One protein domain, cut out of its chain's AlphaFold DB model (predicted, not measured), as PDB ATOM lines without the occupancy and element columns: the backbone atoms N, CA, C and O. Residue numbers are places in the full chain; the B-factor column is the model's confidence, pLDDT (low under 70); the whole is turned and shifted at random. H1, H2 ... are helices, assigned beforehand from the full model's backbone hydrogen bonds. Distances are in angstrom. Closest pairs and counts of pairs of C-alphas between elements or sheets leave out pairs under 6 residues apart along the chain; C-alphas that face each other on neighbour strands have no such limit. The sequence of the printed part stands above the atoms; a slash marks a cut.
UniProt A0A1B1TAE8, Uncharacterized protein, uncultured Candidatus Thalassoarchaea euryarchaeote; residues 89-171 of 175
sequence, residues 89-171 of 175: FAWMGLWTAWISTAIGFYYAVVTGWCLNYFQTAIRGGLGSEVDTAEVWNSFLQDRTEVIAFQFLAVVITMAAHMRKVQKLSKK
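This is residues 89 to 171 of the 175 residues of an uncharacterized protein of uncultured Candidatus Thalassoarchaea euryarchaeote (UniProt A0A1B1TAE8). What shape do these coordinates make? Two long helices, H1 and H3, cross as a lopsided X, while the short helix H2 sits beyond the crossing and makes a corner with the start of H3. Residues 89 to 104 and 159 to 171 stick out as two free arms, and residues 127 to 134 stick out as a loop that runs into H2. What are the make-up and size? The printed part has 83 residues with three named helices in the order H1, H2, H3 and no named strand, and its class is all helix. It is only just loose, close to extended, with a radius of gyration of the C-alphas of 17.2 A, and elongated, spanning 55 by 34 by 22 A.

How does the longest helix meet its partner? H1, residues 90 to 122, touches H3, residues 143 to 171, with residues 108 to 116 alone, and H3 touches it with residues 146 to 157 alone. The closest C-alphas, of Gly 112 and Gln 150, are 4.7 A apart, and the helices run opposite ways at a steep tilt of 65 degrees. Where is the short helix? H2, residues 132 to 141, and H3 only just touch, only at the corner by their link, with 3 pairs of C-alphas within 8 A. Their closest C-alphas, of Leu 140 and Val 146, are 6.8 A apart, and their lines are about perpendicular at 90 degrees. H1 and H2 are near each other, with 8 pairs of C-alphas within 10 A. Do the backbones keep helical spacing? In H1, H2 and H3 every O i to N i+4 pair is within hydrogen-bond range.

Where does H1 run? It goes from C-alpha 90 at (-62.002, 6.882, -19.925) to C-alpha 122 at (-40.885, -23.389, 9.693), 47.3 A. Where are the other helices? H2 runs from Thr 132 to Gln 141. H3 runs from Arg 143 to C-alpha 171 at (-36.848, -11.865, -23.520), 41.7 A from first to last C-alpha.

How far does it reach? The two C-alphas farthest apart, of Phe 89 and Glu 129, are 57.2 A apart. Without the stretches that stand free, the body of 46 residues spans 28 by 22 by 14 A. Is there any cut or long link? The printed part has no cut; the link from H1 to H2 is short, with 9 residues, and that from H2 to H3 is tight, with 1 residue. Where is confidence low? The mean pLDDT of the printed part is 72.5, and residues 89 to 94, 124 to 130, 132, 162 and 164 to 171 are under 70.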
ATOM      1  N   PHE A  89     -65.716   8.193 -21.409       56.84
ATOM      2  CA  PHE A  89     -65.810   7.043 -20.497       56.84
ATOM      3  C   PHE A  89     -64.441   6.503 -20.052       56.84
ATOM      4  O   PHE A  89     -64.364   5.520 -19.314       56.84
ATOM      5  N   ALA A  90     -63.349   7.182 -20.419       58.72
ATOM      6  CA  ALA A  90     -62.002   6.882 -19.925       58.72
ATOM      7  C   ALA A  90     -61.914   6.915 -18.383       58.72
ATOM      8  O   ALA A  90     -61.121   6.182 -17.790       58.72
ATOM      9  N   TRP A  91     -62.779   7.699 -17.726       64.31
ATOM     10  CA  TRP A  91     -62.882   7.749 -16.268       64.31
ATOM     11  C   TRP A  91     -63.332   6.414 -15.646       64.31
ATOM     12  O   TRP A  91     -62.831   6.046 -14.590       64.31
ATOM     13  N   MET A  92     -64.181   5.629 -16.326       67.75
ATOM     14  CA  MET A  92     -64.560   4.284 -15.857       67.75
ATOM     15  C   MET A  92     -63.375   3.314 -15.889       67.75
ATOM     16  O   MET A  92     -63.212   2.506 -14.981       67.75
ATOM     17  N   GLY A  93     -62.505   3.421 -16.899       65.69
ATOM     18  CA  GLY A  93     -61.269   2.640 -16.956       65.69
ATOM     19  C   GLY A  93     -60.301   3.005 -15.827       65.69
ATOM     20  O   GLY A  93     -59.710   2.120 -15.209       65.69
ATOM     21  N   LEU A  94     -60.186   4.301 -15.516       68.81
ATOM     22  CA  LEU A  94     -59.395   4.787 -14.383       68.81
ATOM     23  C   LEU A  94     -59.973   4.297 -13.046       68.81
ATOM     24  O   LEU A  94     -59.220   3.850 -12.189       68.81
ATOM     25  N   TRP A  95     -61.298   4.314 -12.886       74.81
ATOM     26  CA  TRP A  95     -61.985   3.796 -11.700       74.81
ATOM     27  C   TRP A  95     -61.723   2.301 -11.481       74.81
ATOM     28  O   TRP A  95     -61.341   1.889 -10.389       74.81
ATOM     29  N   THR A  96     -61.823   1.486 -12.533       74.19
ATOM     30  CA  THR A  96     -61.492   0.055 -12.464       74.19
ATOM     31  C   THR A  96     -60.017  -0.176 -12.117       74.19
ATOM     32  O   THR A  96     -59.697  -1.083 -11.345       74.19
ATOM     33  N   ALA A  97     -59.105   0.660 -12.628       73.12
ATOM     34  CA  ALA A  97     -57.688   0.609 -12.263       73.12
ATOM     35  C   ALA A  97     -57.451   0.991 -10.789       73.12
ATOM     36  O   ALA A  97     -56.672   0.328 -10.099       73.12
ATOM     37  N   TRP A  98     -58.163   2.000 -10.278       79.56
ATOM     38  CA  TRP A  98     -58.147   2.369  -8.860       79.56
ATOM     39  C   TRP A  98     -58.658   1.243  -7.967       79.56
ATOM     40  O   TRP A  98     -57.979   0.886  -7.008       79.56
ATOM     41  N   ILE A  99     -59.797   0.629  -8.306       83.00
ATOM     42  CA  ILE A  99     -60.333  -0.528  -7.574       83.00
ATOM     43  C   ILE A  99     -59.320  -1.673  -7.575       83.00
ATOM     44  O   ILE A  99     -59.031  -2.237  -6.522       83.00
ATOM     45  N   SER A 100     -58.734  -1.988  -8.731       78.19
ATOM     46  CA  SER A 100     -57.722  -3.046  -8.846       78.19
ATOM     47  C   SER A 100     -56.504  -2.762  -7.961       78.19
ATOM     48  O   SER A 100     -55.984  -3.665  -7.308       78.19
ATOM     49  N   THR A 101     -56.086  -1.498  -7.884       79.81
ATOM     50  CA  THR A 101     -54.977  -1.054  -7.029       79.81
ATOM     51  C   THR A 101     -55.337  -1.158  -5.545       79.81
ATOM     52  O   THR A 101     -54.559  -1.702  -4.763       79.81
ATOM     53  N   ALA A 102     -56.529  -0.705  -5.150       82.06
ATOM     54  CA  ALA A 102     -57.021  -0.794  -3.774       82.06
ATOM     55  C   ALA A 102     -57.144  -2.254  -3.303       82.06
ATOM     56  O   ALA A 102     -56.717  -2.602  -2.202       82.06
ATOM     57  N   ILE A 103     -57.660  -3.129  -4.169       82.25
ATOM     58  CA  ILE A 103     -57.708  -4.571  -3.929       82.25
ATOM     59  C   ILE A 103     -56.283  -5.134  -3.802       82.25
ATOM     60  O   ILE A 103     -56.017  -5.919  -2.893       82.25
ATOM     61  N   GLY A 104     -55.347  -4.696  -4.648       78.19
ATOM     62  CA  GLY A 104     -53.932  -5.062  -4.558       78.19
ATOM     63  C   GLY A 104     -53.308  -4.733  -3.199       78.19
ATOM     64  O   GLY A 104     -52.639  -5.588  -2.617       78.19
ATOM     65  N   PHE A 105     -53.582  -3.546  -2.647       77.25
ATOM     66  CA  PHE A 105     -53.137  -3.172  -1.298       77.25
ATOM     67  C   PHE A 105     -53.711  -4.093  -0.218       77.25
ATOM     68  O   PHE A 105     -52.966  -4.557   0.644       77.25
ATOM     69  N   TYR A 106     -55.006  -4.411  -0.285       79.31
ATOM     70  CA  TYR A 106     -55.625  -5.368   0.636       79.31
ATOM     71  C   TYR A 106     -54.946  -6.747   0.567       79.31
ATOM     72  O   TYR A 106     -54.591  -7.319   1.596       79.31
ATOM     73  N   TYR A 107     -54.681  -7.262  -0.636       76.31
ATOM     74  CA  TYR A 107     -53.994  -8.548  -0.807       76.31
ATOM     75  C   TYR A 107     -52.528  -8.526  -0.357       76.31
ATOM     76  O   TYR A 107     -52.025  -9.557   0.097       76.31
ATOM     77  N   ALA A 108     -51.845  -7.382  -0.431       74.88
ATOM     78  CA  ALA A 108     -50.492  -7.240   0.101       74.88
ATOM     79  C   ALA A 108     -50.458  -7.444   1.626       74.88
ATOM     80  O   ALA A 108     -49.585  -8.157   2.121       74.88
ATOM     81  N   VAL A 109     -51.447  -6.904   2.352       76.44
ATOM     82  CA  VAL A 109     -51.600  -7.114   3.805       76.44
ATOM     83  C   VAL A 109     -51.763  -8.597   4.116       76.44
ATOM     84  O   VAL A 109     -51.025  -9.150   4.928       76.44
ATOM     85  N   VAL A 110     -52.693  -9.269   3.432       77.38
ATOM     86  CA  VAL A 110     -52.980 -10.674   3.747       77.38
ATOM     87  C   VAL A 110     -51.829 -11.600   3.349       77.38
ATOM     88  O   VAL A 110     -51.555 -12.579   4.036       77.38
ATOM     89  N   THR A 111     -51.083 -11.261   2.294       75.69
ATOM     90  CA  THR A 111     -49.846 -11.977   1.948       75.69
ATOM     91  C   THR A 111     -48.800 -11.850   3.063       75.69
ATOM     92  O   THR A 111     -48.097 -12.818   3.345       75.69
ATOM     93  N   GLY A 112     -48.728 -10.698   3.742       75.50
ATOM     94  CA  GLY A 112     -47.883 -10.500   4.926       75.50
ATOM     95  C   GLY A 112     -48.265 -11.411   6.090       75.50
ATOM     96  O   GLY A 112     -47.386 -12.025   6.691       75.50
ATOM     97  N   TRP A 113     -49.564 -11.587   6.347       77.19
ATOM     98  CA  TRP A 113     -50.042 -12.552   7.345       77.19
ATOM     99  C   TRP A 113     -49.655 -13.986   6.977       77.19
ATOM    100  O   TRP A 113     -49.119 -14.710   7.811       77.19
ATOM    101  N   CYS A 114     -49.848 -14.387   5.715       77.88
ATOM    102  CA  CYS A 114     -49.436 -15.711   5.248       77.88
ATOM    103  C   CYS A 114     -47.924 -15.941   5.399       77.88
ATOM    104  O   CYS A 114     -47.511 -17.042   5.752       77.88
ATOM    105  N   LEU A 115     -47.100 -14.919   5.149       77.88
ATOM    106  CA  LEU A 115     -45.647 -15.016   5.275       77.88
ATOM    107  C   LEU A 115     -45.199 -15.161   6.736       77.88
ATOM    108  O   LEU A 115     -44.319 -15.974   7.015       77.88
ATOM    109  N   ASN A 116     -45.826 -14.423   7.658       76.69
ATOM    110  CA  ASN A 116     -45.593 -14.584   9.094       76.69
ATOM    111  C   ASN A 116     -45.947 -16.011   9.544       76.69
ATOM    112  O   ASN A 116     -45.095 -16.703  10.095       76.69
ATOM    113  N   TYR A 117     -47.143 -16.502   9.197       74.12
ATOM    114  CA  TYR A 117     -47.539 -17.881   9.497       74.12
ATOM    115  C   TYR A 117     -46.594 -18.919   8.897       74.12
ATOM    116  O   TYR A 117     -46.285 -19.910   9.551       74.12
ATOM    117  N   PHE A 118     -46.108 -18.700   7.675       78.94
ATOM    118  CA  PHE A 118     -45.144 -19.591   7.033       78.94
ATOM    119  C   PHE A 118     -43.809 -19.635   7.788       78.94
ATOM    120  O   PHE A 118     -43.246 -20.708   7.999       78.94
ATOM    121  N   GLN A 119     -43.315 -18.487   8.256       77.00
ATOM    122  CA  GLN A 119     -42.111 -18.419   9.082       77.00
ATOM    123  C   GLN A 119     -42.316 -19.091  10.446       77.00
ATOM    124  O   GLN A 119     -41.445 -19.839  10.892       77.00
ATOM    125  N   THR A 120     -43.462 -18.868  11.089       74.94
ATOM    126  CA  THR A 120     -43.838 -19.512  12.355       74.94
ATOM    127  C   THR A 120     -43.976 -21.028  12.191       74.94
ATOM    128  O   THR A 120     -43.513 -21.779  13.048       74.94
ATOM    129  N   ALA A 121     -44.506 -21.491  11.052       77.69
ATOM    130  CA  ALA A 121     -44.584 -22.907  10.697       77.69
ATOM    131  C   ALA A 121     -43.196 -23.549  10.564       77.69
ATOM    132  O   ALA A 121     -42.950 -24.599  11.148       77.69
ATOM    133  N   ILE A 122     -42.267 -22.899   9.851       78.75
ATOM    134  CA  ILE A 122     -40.885 -23.389   9.693       78.75
ATOM    135  C   ILE A 122     -40.145 -23.421  11.034       78.75
ATOM    136  O   ILE A 122     -39.345 -24.319  11.277       78.75
ATOM    137  N   ARG A 123     -40.418 -22.456  11.919       76.38
ATOM    138  CA  ARG A 123     -39.837 -22.387  13.269       76.38
ATOM    139  C   ARG A 123     -40.445 -23.393  14.255       76.38
ATOM    140  O   ARG A 123     -39.998 -23.438  15.395       76.38
ATOM    141  N   GLY A 124     -41.439 -24.182  13.843       67.31
ATOM    142  CA  GLY A 124     -42.099 -25.167  14.701       67.31
ATOM    143  C   GLY A 124     -43.072 -24.568  15.723       67.31
ATOM    144  O   GLY A 124     -43.508 -25.273  16.623       67.31
ATOM    145  N   GLY A 125     -43.453 -23.292  15.582       64.06
ATOM    146  CA  GLY A 125     -44.373 -22.591  16.493       64.06
ATOM    147  C   GLY A 125     -45.854 -22.962  16.329       64.06
ATOM    148  O   GLY A 125     -46.706 -22.342  16.951       64.06
ATOM    149  N   LEU A 126     -46.168 -23.946  15.479       63.06
ATOM    150  CA  LEU A 126     -47.520 -24.453  15.198       63.06
ATOM    151  C   LEU A 126     -47.692 -25.906  15.689       63.06
ATOM    152  O   LEU A 126     -48.317 -26.725  15.018       63.06
ATOM    153  N   GLY A 127     -47.074 -26.253  16.822       63.59
ATOM    154  CA  GLY A 127     -47.231 -27.567  17.449       63.59
ATOM    155  C   GLY A 127     -48.655 -27.807  17.969       63.59
ATOM    156  O   GLY A 127     -49.399 -26.862  18.215       63.59
ATOM    157  N   SER A 128     -49.026 -29.075  18.173       60.38
ATOM    158  CA  SER A 128     -50.371 -29.495  18.605       60.38
ATOM    159  C   SER A 128     -50.813 -28.970  19.979       60.38
ATOM    160  O   SER A 128     -51.990 -29.070  20.302       60.38
ATOM    161  N   GLU A 129     -49.891 -28.426  20.777       62.25
ATOM    162  CA  GLU A 129     -50.162 -27.851  22.105       62.25
ATOM    163  C   GLU A 129     -50.263 -26.317  22.105       62.25
ATOM    164  O   GLU A 129     -50.546 -25.720  23.140       62.25
ATOM    165  N   VAL A 130     -50.035 -25.659  20.964       65.31
ATOM    166  CA  VAL A 130     -50.054 -24.193  20.879       65.31
ATOM    167  C   VAL A 130     -51.458 -23.711  20.524       65.31
ATOM    168  O   VAL A 130     -52.019 -24.112  19.501       65.31
ATOM    169  N   ASP A 131     -52.009 -22.793  21.325       71.56
ATOM    170  CA  ASP A 131     -53.255 -22.113  20.979       71.56
ATOM    171  C   ASP A 131     -53.023 -21.162  19.793       71.56
ATOM    172  O   ASP A 131     -52.574 -20.019  19.910       71.56
ATOM    173  N   THR A 132     -53.326 -21.668  18.600       69.75
ATOM    174  CA  THR A 132     -53.229 -20.909  17.346       69.75
ATOM    175  C   THR A 132     -54.074 -19.631  17.337       69.75
ATOM    176  O   THR A 132     -53.737 -18.701  16.597       69.75
ATOM    177  N   ALA A 133     -55.130 -19.538  18.155       70.94
ATOM    178  CA  ALA A 133     -55.926 -18.323  18.290       70.94
ATOM    179  C   ALA A 133     -55.209 -17.266  19.144       70.94
ATOM    180  O   ALA A 133     -55.308 -16.075  18.853       70.94
ATOM    181  N   GLU A 134     -54.445 -17.675  20.156       72.00
ATOM    182  CA  GLU A 134     -53.631 -16.771  20.973       72.00
ATOM    183  C   GLU A 134     -52.420 -16.239  20.193       72.00
ATOM    184  O   GLU A 134     -52.147 -15.037  20.210       72.00
ATOM    185  N   VAL A 135     -51.756 -17.092  19.403       73.56
ATOM    186  CA  VAL A 135     -50.682 -16.676  18.474       73.56
ATOM    187  C   VAL A 135     -51.205 -15.678  17.436       73.56
ATOM    188  O   VAL A 135     -50.546 -14.690  17.119       73.56
ATOM    189  N   TRP A 136     -52.418 -15.894  16.927       72.94
ATOM    190  CA  TRP A 136     -53.055 -14.960  16.001       72.94
ATOM    191  C   TRP A 136     -53.392 -13.621  16.660       72.94
ATOM    192  O   TRP A 136     -53.124 -12.564  16.092       72.94
ATOM    193  N   ASN A 137     -53.985 -13.652  17.855       74.12
ATOM    194  CA  ASN A 137     -54.391 -12.439  18.555       74.12
ATOM    195  C   ASN A 137     -53.187 -11.625  19.036       74.12
ATOM    196  O   ASN A 137     -53.200 -10.408  18.890       74.12
ATOM    197  N   SER A 138     -52.138 -12.271  19.548       75.44
ATOM    198  CA  SER A 138     -50.886 -11.597  19.921       75.44
ATOM    199  C   SER A 138     -50.224 -10.936  18.712       75.44
ATOM    200  O   SER A 138     -49.883  -9.757  18.779       75.44
ATOM    201  N   PHE A 139     -50.168 -11.631  17.571       75.12
ATOM    202  CA  PHE A 139     -49.694 -11.052  16.315       75.12
ATOM    203  C   PHE A 139     -50.552  -9.864  15.855       75.12
ATOM    204  O   PHE A 139     -50.016  -8.831  15.477       75.12
ATOM    205  N   LEU A 140     -51.886  -9.959  15.914       73.38
ATOM    206  CA  LEU A 140     -52.770  -8.851  15.526       73.38
ATOM    207  C   LEU A 140     -52.677  -7.631  16.457       73.38
ATOM    208  O   LEU A 140     -52.951  -6.513  16.012       73.38
ATOM    209  N   GLN A 141     -52.338  -7.833  17.732       75.19
ATOM    210  CA  GLN A 141     -52.172  -6.758  18.713       75.19
ATOM    211  C   GLN A 141     -50.799  -6.077  18.598       75.19
ATOM    212  O   GLN A 141     -50.693  -4.876  18.866       75.19
ATOM    213  N   ASP A 142     -49.764  -6.790  18.140       76.00
ATOM    214  CA  ASP A 142     -48.447  -6.204  17.883       76.00
ATOM    215  C   ASP A 142     -48.421  -5.442  16.547       76.00
ATOM    216  O   ASP A 142     -48.095  -5.943  15.466       76.00
ATOM    217  N   ARG A 143     -48.759  -4.151  16.635       75.25
ATOM    218  CA  ARG A 143     -48.763  -3.224  15.496       75.25
ATOM    219  C   ARG A 143     -47.409  -3.169  14.781       75.25
ATOM    220  O   ARG A 143     -47.374  -2.976  13.565       75.25
ATOM    221  N   THR A 144     -46.309  -3.288  15.514       74.81
ATOM    222  CA  THR A 144     -44.953  -3.184  14.971       74.81
ATOM    223  C   THR A 144     -44.591  -4.397  14.127       74.81
ATOM    224  O   THR A 144     -44.095  -4.224  13.011       74.81
ATOM    225  N   GLU A 145     -44.913  -5.605  14.592       73.88
ATOM    226  CA  GLU A 145     -44.704  -6.821  13.805       73.88
ATOM    227  C   GLU A 145     -45.581  -6.841  12.550       73.88
ATOM    228  O   GLU A 145     -45.074  -7.070  11.448       73.88
ATOM    229  N   VAL A 146     -46.873  -6.522  12.667       75.56
ATOM    230  CA  VAL A 146     -47.795  -6.517  11.515       75.56
ATOM    231  C   VAL A 146     -47.320  -5.556  10.426       75.56
ATOM    232  O   VAL A 146     -47.288  -5.927   9.250       75.56
ATOM    233  N   ILE A 147     -46.907  -4.338  10.798       77.81
ATOM    234  CA  ILE A 147     -46.405  -3.344   9.837       77.81
ATOM    235  C   ILE A 147     -45.083  -3.807   9.211       77.81
ATOM    236  O   ILE A 147     -44.904  -3.648   8.002       77.81
ATOM    237  N   ALA A 148     -44.178  -4.415   9.984       78.62
ATOM    238  CA  ALA A 148     -42.912  -4.930   9.465       78.62
ATOM    239  C   ALA A 148     -43.122  -6.062   8.443       78.62
ATOM    240  O   ALA A 148     -42.549  -6.028   7.351       78.62
ATOM    241  N   PHE A 149     -43.996  -7.029   8.746       76.06
ATOM    242  CA  PHE A 149     -44.336  -8.119   7.827       76.06
ATOM    243  C   PHE A 149     -45.102  -7.631   6.596       76.06
ATOM    244  O   PHE A 149     -44.872  -8.123   5.489       76.06
ATOM    245  N   GLN A 150     -45.968  -6.630   6.753       75.06
ATOM    246  CA  GLN A 150     -46.649  -5.994   5.631       75.06
ATOM    247  C   GLN A 150     -45.658  -5.266   4.719       75.06
ATOM    248  O   GLN A 150     -45.719  -5.428   3.500       75.06
ATOM    249  N   PHE A 151     -44.714  -4.507   5.281       79.44
ATOM    250  CA  PHE A 151     -43.670  -3.845   4.503       79.44
ATOM    251  C   PHE A 151     -42.806  -4.868   3.758       79.44
ATOM    252  O   PHE A 151     -42.571  -4.721   2.560       79.44
ATOM    253  N   LEU A 152     -42.417  -5.960   4.423       79.69
ATOM    254  CA  LEU A 152     -41.678  -7.058   3.801       79.69
ATOM    255  C   LEU A 152     -42.462  -7.692   2.641       79.69
ATOM    256  O   LEU A 152     -41.905  -7.901   1.564       79.69
ATOM    257  N   ALA A 153     -43.759  -7.952   2.816       77.19
ATOM    258  CA  ALA A 153     -44.610  -8.502   1.762       77.19
ATOM    259  C   ALA A 153     -44.767  -7.537   0.577       77.19
ATOM    260  O   ALA A 153     -44.718  -7.962  -0.581       77.19
ATOM    261  N   VAL A 154     -44.889  -6.234   0.836       78.25
ATOM    262  CA  VAL A 154     -44.913  -5.200  -0.209       78.25
ATOM    263  C   VAL A 154     -43.581  -5.165  -0.961       78.25
ATOM    264  O   VAL A 154     -43.574  -5.174  -2.188       78.25
ATOM    265  N   VAL A 155     -42.446  -5.224  -0.264       81.88
ATOM    266  CA  VAL A 155     -41.117  -5.275  -0.896       81.88
ATOM    267  C   VAL A 155     -40.947  -6.545  -1.730       81.88
ATOM    268  O   VAL A 155     -40.469  -6.472  -2.861       81.88
ATOM    269  N   ILE A 156     -41.375  -7.708  -1.230       79.00
ATOM    270  CA  ILE A 156     -41.305  -8.979  -1.965       79.00
ATOM    271  C   ILE A 156     -42.185  -8.933  -3.219       79.00
ATOM    272  O   ILE A 156     -41.738  -9.331  -4.296       79.00
ATOM    273  N   THR A 157     -43.419  -8.440  -3.106       73.56
ATOM    274  CA  THR A 157     -44.345  -8.342  -4.245       73.56
ATOM    275  C   THR A 157     -43.864  -7.318  -5.272       73.56
ATOM    276  O   THR A 157     -43.882  -7.607  -6.471       73.56
ATOM    277  N   MET A 158     -43.328  -6.179  -4.827       74.88
ATOM    278  CA  MET A 158     -42.700  -5.177  -5.688       74.88
ATOM    279  C   MET A 158     -41.456  -5.738  -6.385       74.88
ATOM    280  O   MET A 158     -41.338  -5.633  -7.607       74.88
ATOM    281  N   ALA A 159     -40.571  -6.432  -5.663       76.81
ATOM    282  CA  ALA A 159     -39.395  -7.072  -6.246       76.81
ATOM    283  C   ALA A 159     -39.779  -8.185  -7.233       76.81
ATOM    284  O   ALA A 159     -39.163  -8.317  -8.291       76.81
ATOM    285  N   ALA A 160     -40.819  -8.970  -6.941       74.50
ATOM    286  CA  ALA A 160     -41.348  -9.971  -7.860       74.50
ATOM    287  C   ALA A 160     -41.908  -9.329  -9.137       74.50
ATOM    288  O   ALA A 160     -41.666  -9.842 -10.233       74.50
ATOM    289  N   HIS A 161     -42.602  -8.193  -9.021       71.75
ATOM    290  CA  HIS A 161     -43.094  -7.440 -10.171       71.75
ATOM    291  C   HIS A 161     -41.935  -6.889 -11.014       71.75
ATOM    292  O   HIS A 161     -41.888  -7.130 -12.219       71.75
ATOM    293  N   MET A 162     -40.936  -6.264 -10.385       68.88
ATOM    294  CA  MET A 162     -39.740  -5.763 -11.072       68.88
ATOM    295  C   MET A 162     -38.958  -6.887 -11.764       68.88
ATOM    296  O   MET A 162     -38.566  -6.739 -12.920       68.88
ATOM    297  N   ARG A 163     -38.791  -8.050 -11.119       70.12
ATOM    298  CA  ARG A 163     -38.157  -9.234 -11.730       70.12
ATOM    299  C   ARG A 163     -38.948  -9.757 -12.928       70.12
ATOM    300  O   ARG A 163     -38.339 -10.173 -13.912       70.12
ATOM    301  N   LYS A 164     -40.286  -9.745 -12.868       64.88
ATOM    302  CA  LYS A 164     -41.140 -10.100 -14.015       64.88
ATOM    303  C   LYS A 164     -40.930  -9.120 -15.170       64.88
ATOM    304  O   LYS A 164     -40.667  -9.572 -16.279       64.88
ATOM    305  N   VAL A 165     -40.952  -7.814 -14.903       68.81
ATOM    306  CA  VAL A 165     -40.710  -6.766 -15.913       68.81
ATOM    307  C   VAL A 165     -39.322  -6.912 -16.547       68.81
ATOM    308  O   VAL A 165     -39.196  -6.896 -17.767       68.81
ATOM    309  N   GLN A 166     -38.282  -7.160 -15.747       60.22
ATOM    310  CA  GLN A 166     -36.921  -7.383 -16.248       60.22
ATOM    311  C   GLN A 166     -36.796  -8.658 -17.091       60.22
ATOM    312  O   GLN A 166     -36.110  -8.652 -18.111       60.22
ATOM    313  N   LYS A 167     -37.456  -9.757 -16.695       60.22
ATOM    314  CA  LYS A 167     -37.489 -10.994 -17.492       60.22
ATOM    315  C   LYS A 167     -38.194 -10.786 -18.832       60.22
ATOM    316  O   LYS A 167     -37.715 -11.300 -19.837       60.22
ATOM    317  N   LEU A 168     -39.293 -10.031 -18.848       56.50
ATOM    318  CA  LEU A 168     -40.015  -9.678 -20.074       56.50
ATOM    319  C   LEU A 168     -39.154  -8.796 -20.990       56.50
ATOM    320  O   LEU A 168     -39.012  -9.103 -22.169       56.50
ATOM    321  N   SER A 169     -38.492  -7.779 -20.433       53.78
ATOM    322  CA  SER A 169     -37.573  -6.903 -21.170       53.78
ATOM    323  C   SER A 169     -36.387  -7.668 -21.773       53.78
ATOM    324  O   SER A 169     -36.100  -7.511 -22.956       53.78
ATOM    325  N   LYS A 170     -35.744  -8.563 -21.011       55.75
ATOM    326  CA  LYS A 170     -34.650  -9.400 -21.533       55.75
ATOM    327  C   LYS A 170     -35.110 -10.338 -22.649       55.75
ATOM    328  O   LYS A 170     -34.393 -10.485 -23.630       55.75
ATOM    329  N   LYS A 171     -36.292 -10.947 -22.513       53.78
ATOM    330  CA  LYS A 171     -36.848 -11.865 -23.520       53.78
ATOM    331  C   LYS A 171     -37.230 -11.147 -24.821       53.78
ATOM    332  O   LYS A 171     -37.083 -11.731 -25.886       53.78
TER     333      LYS A 171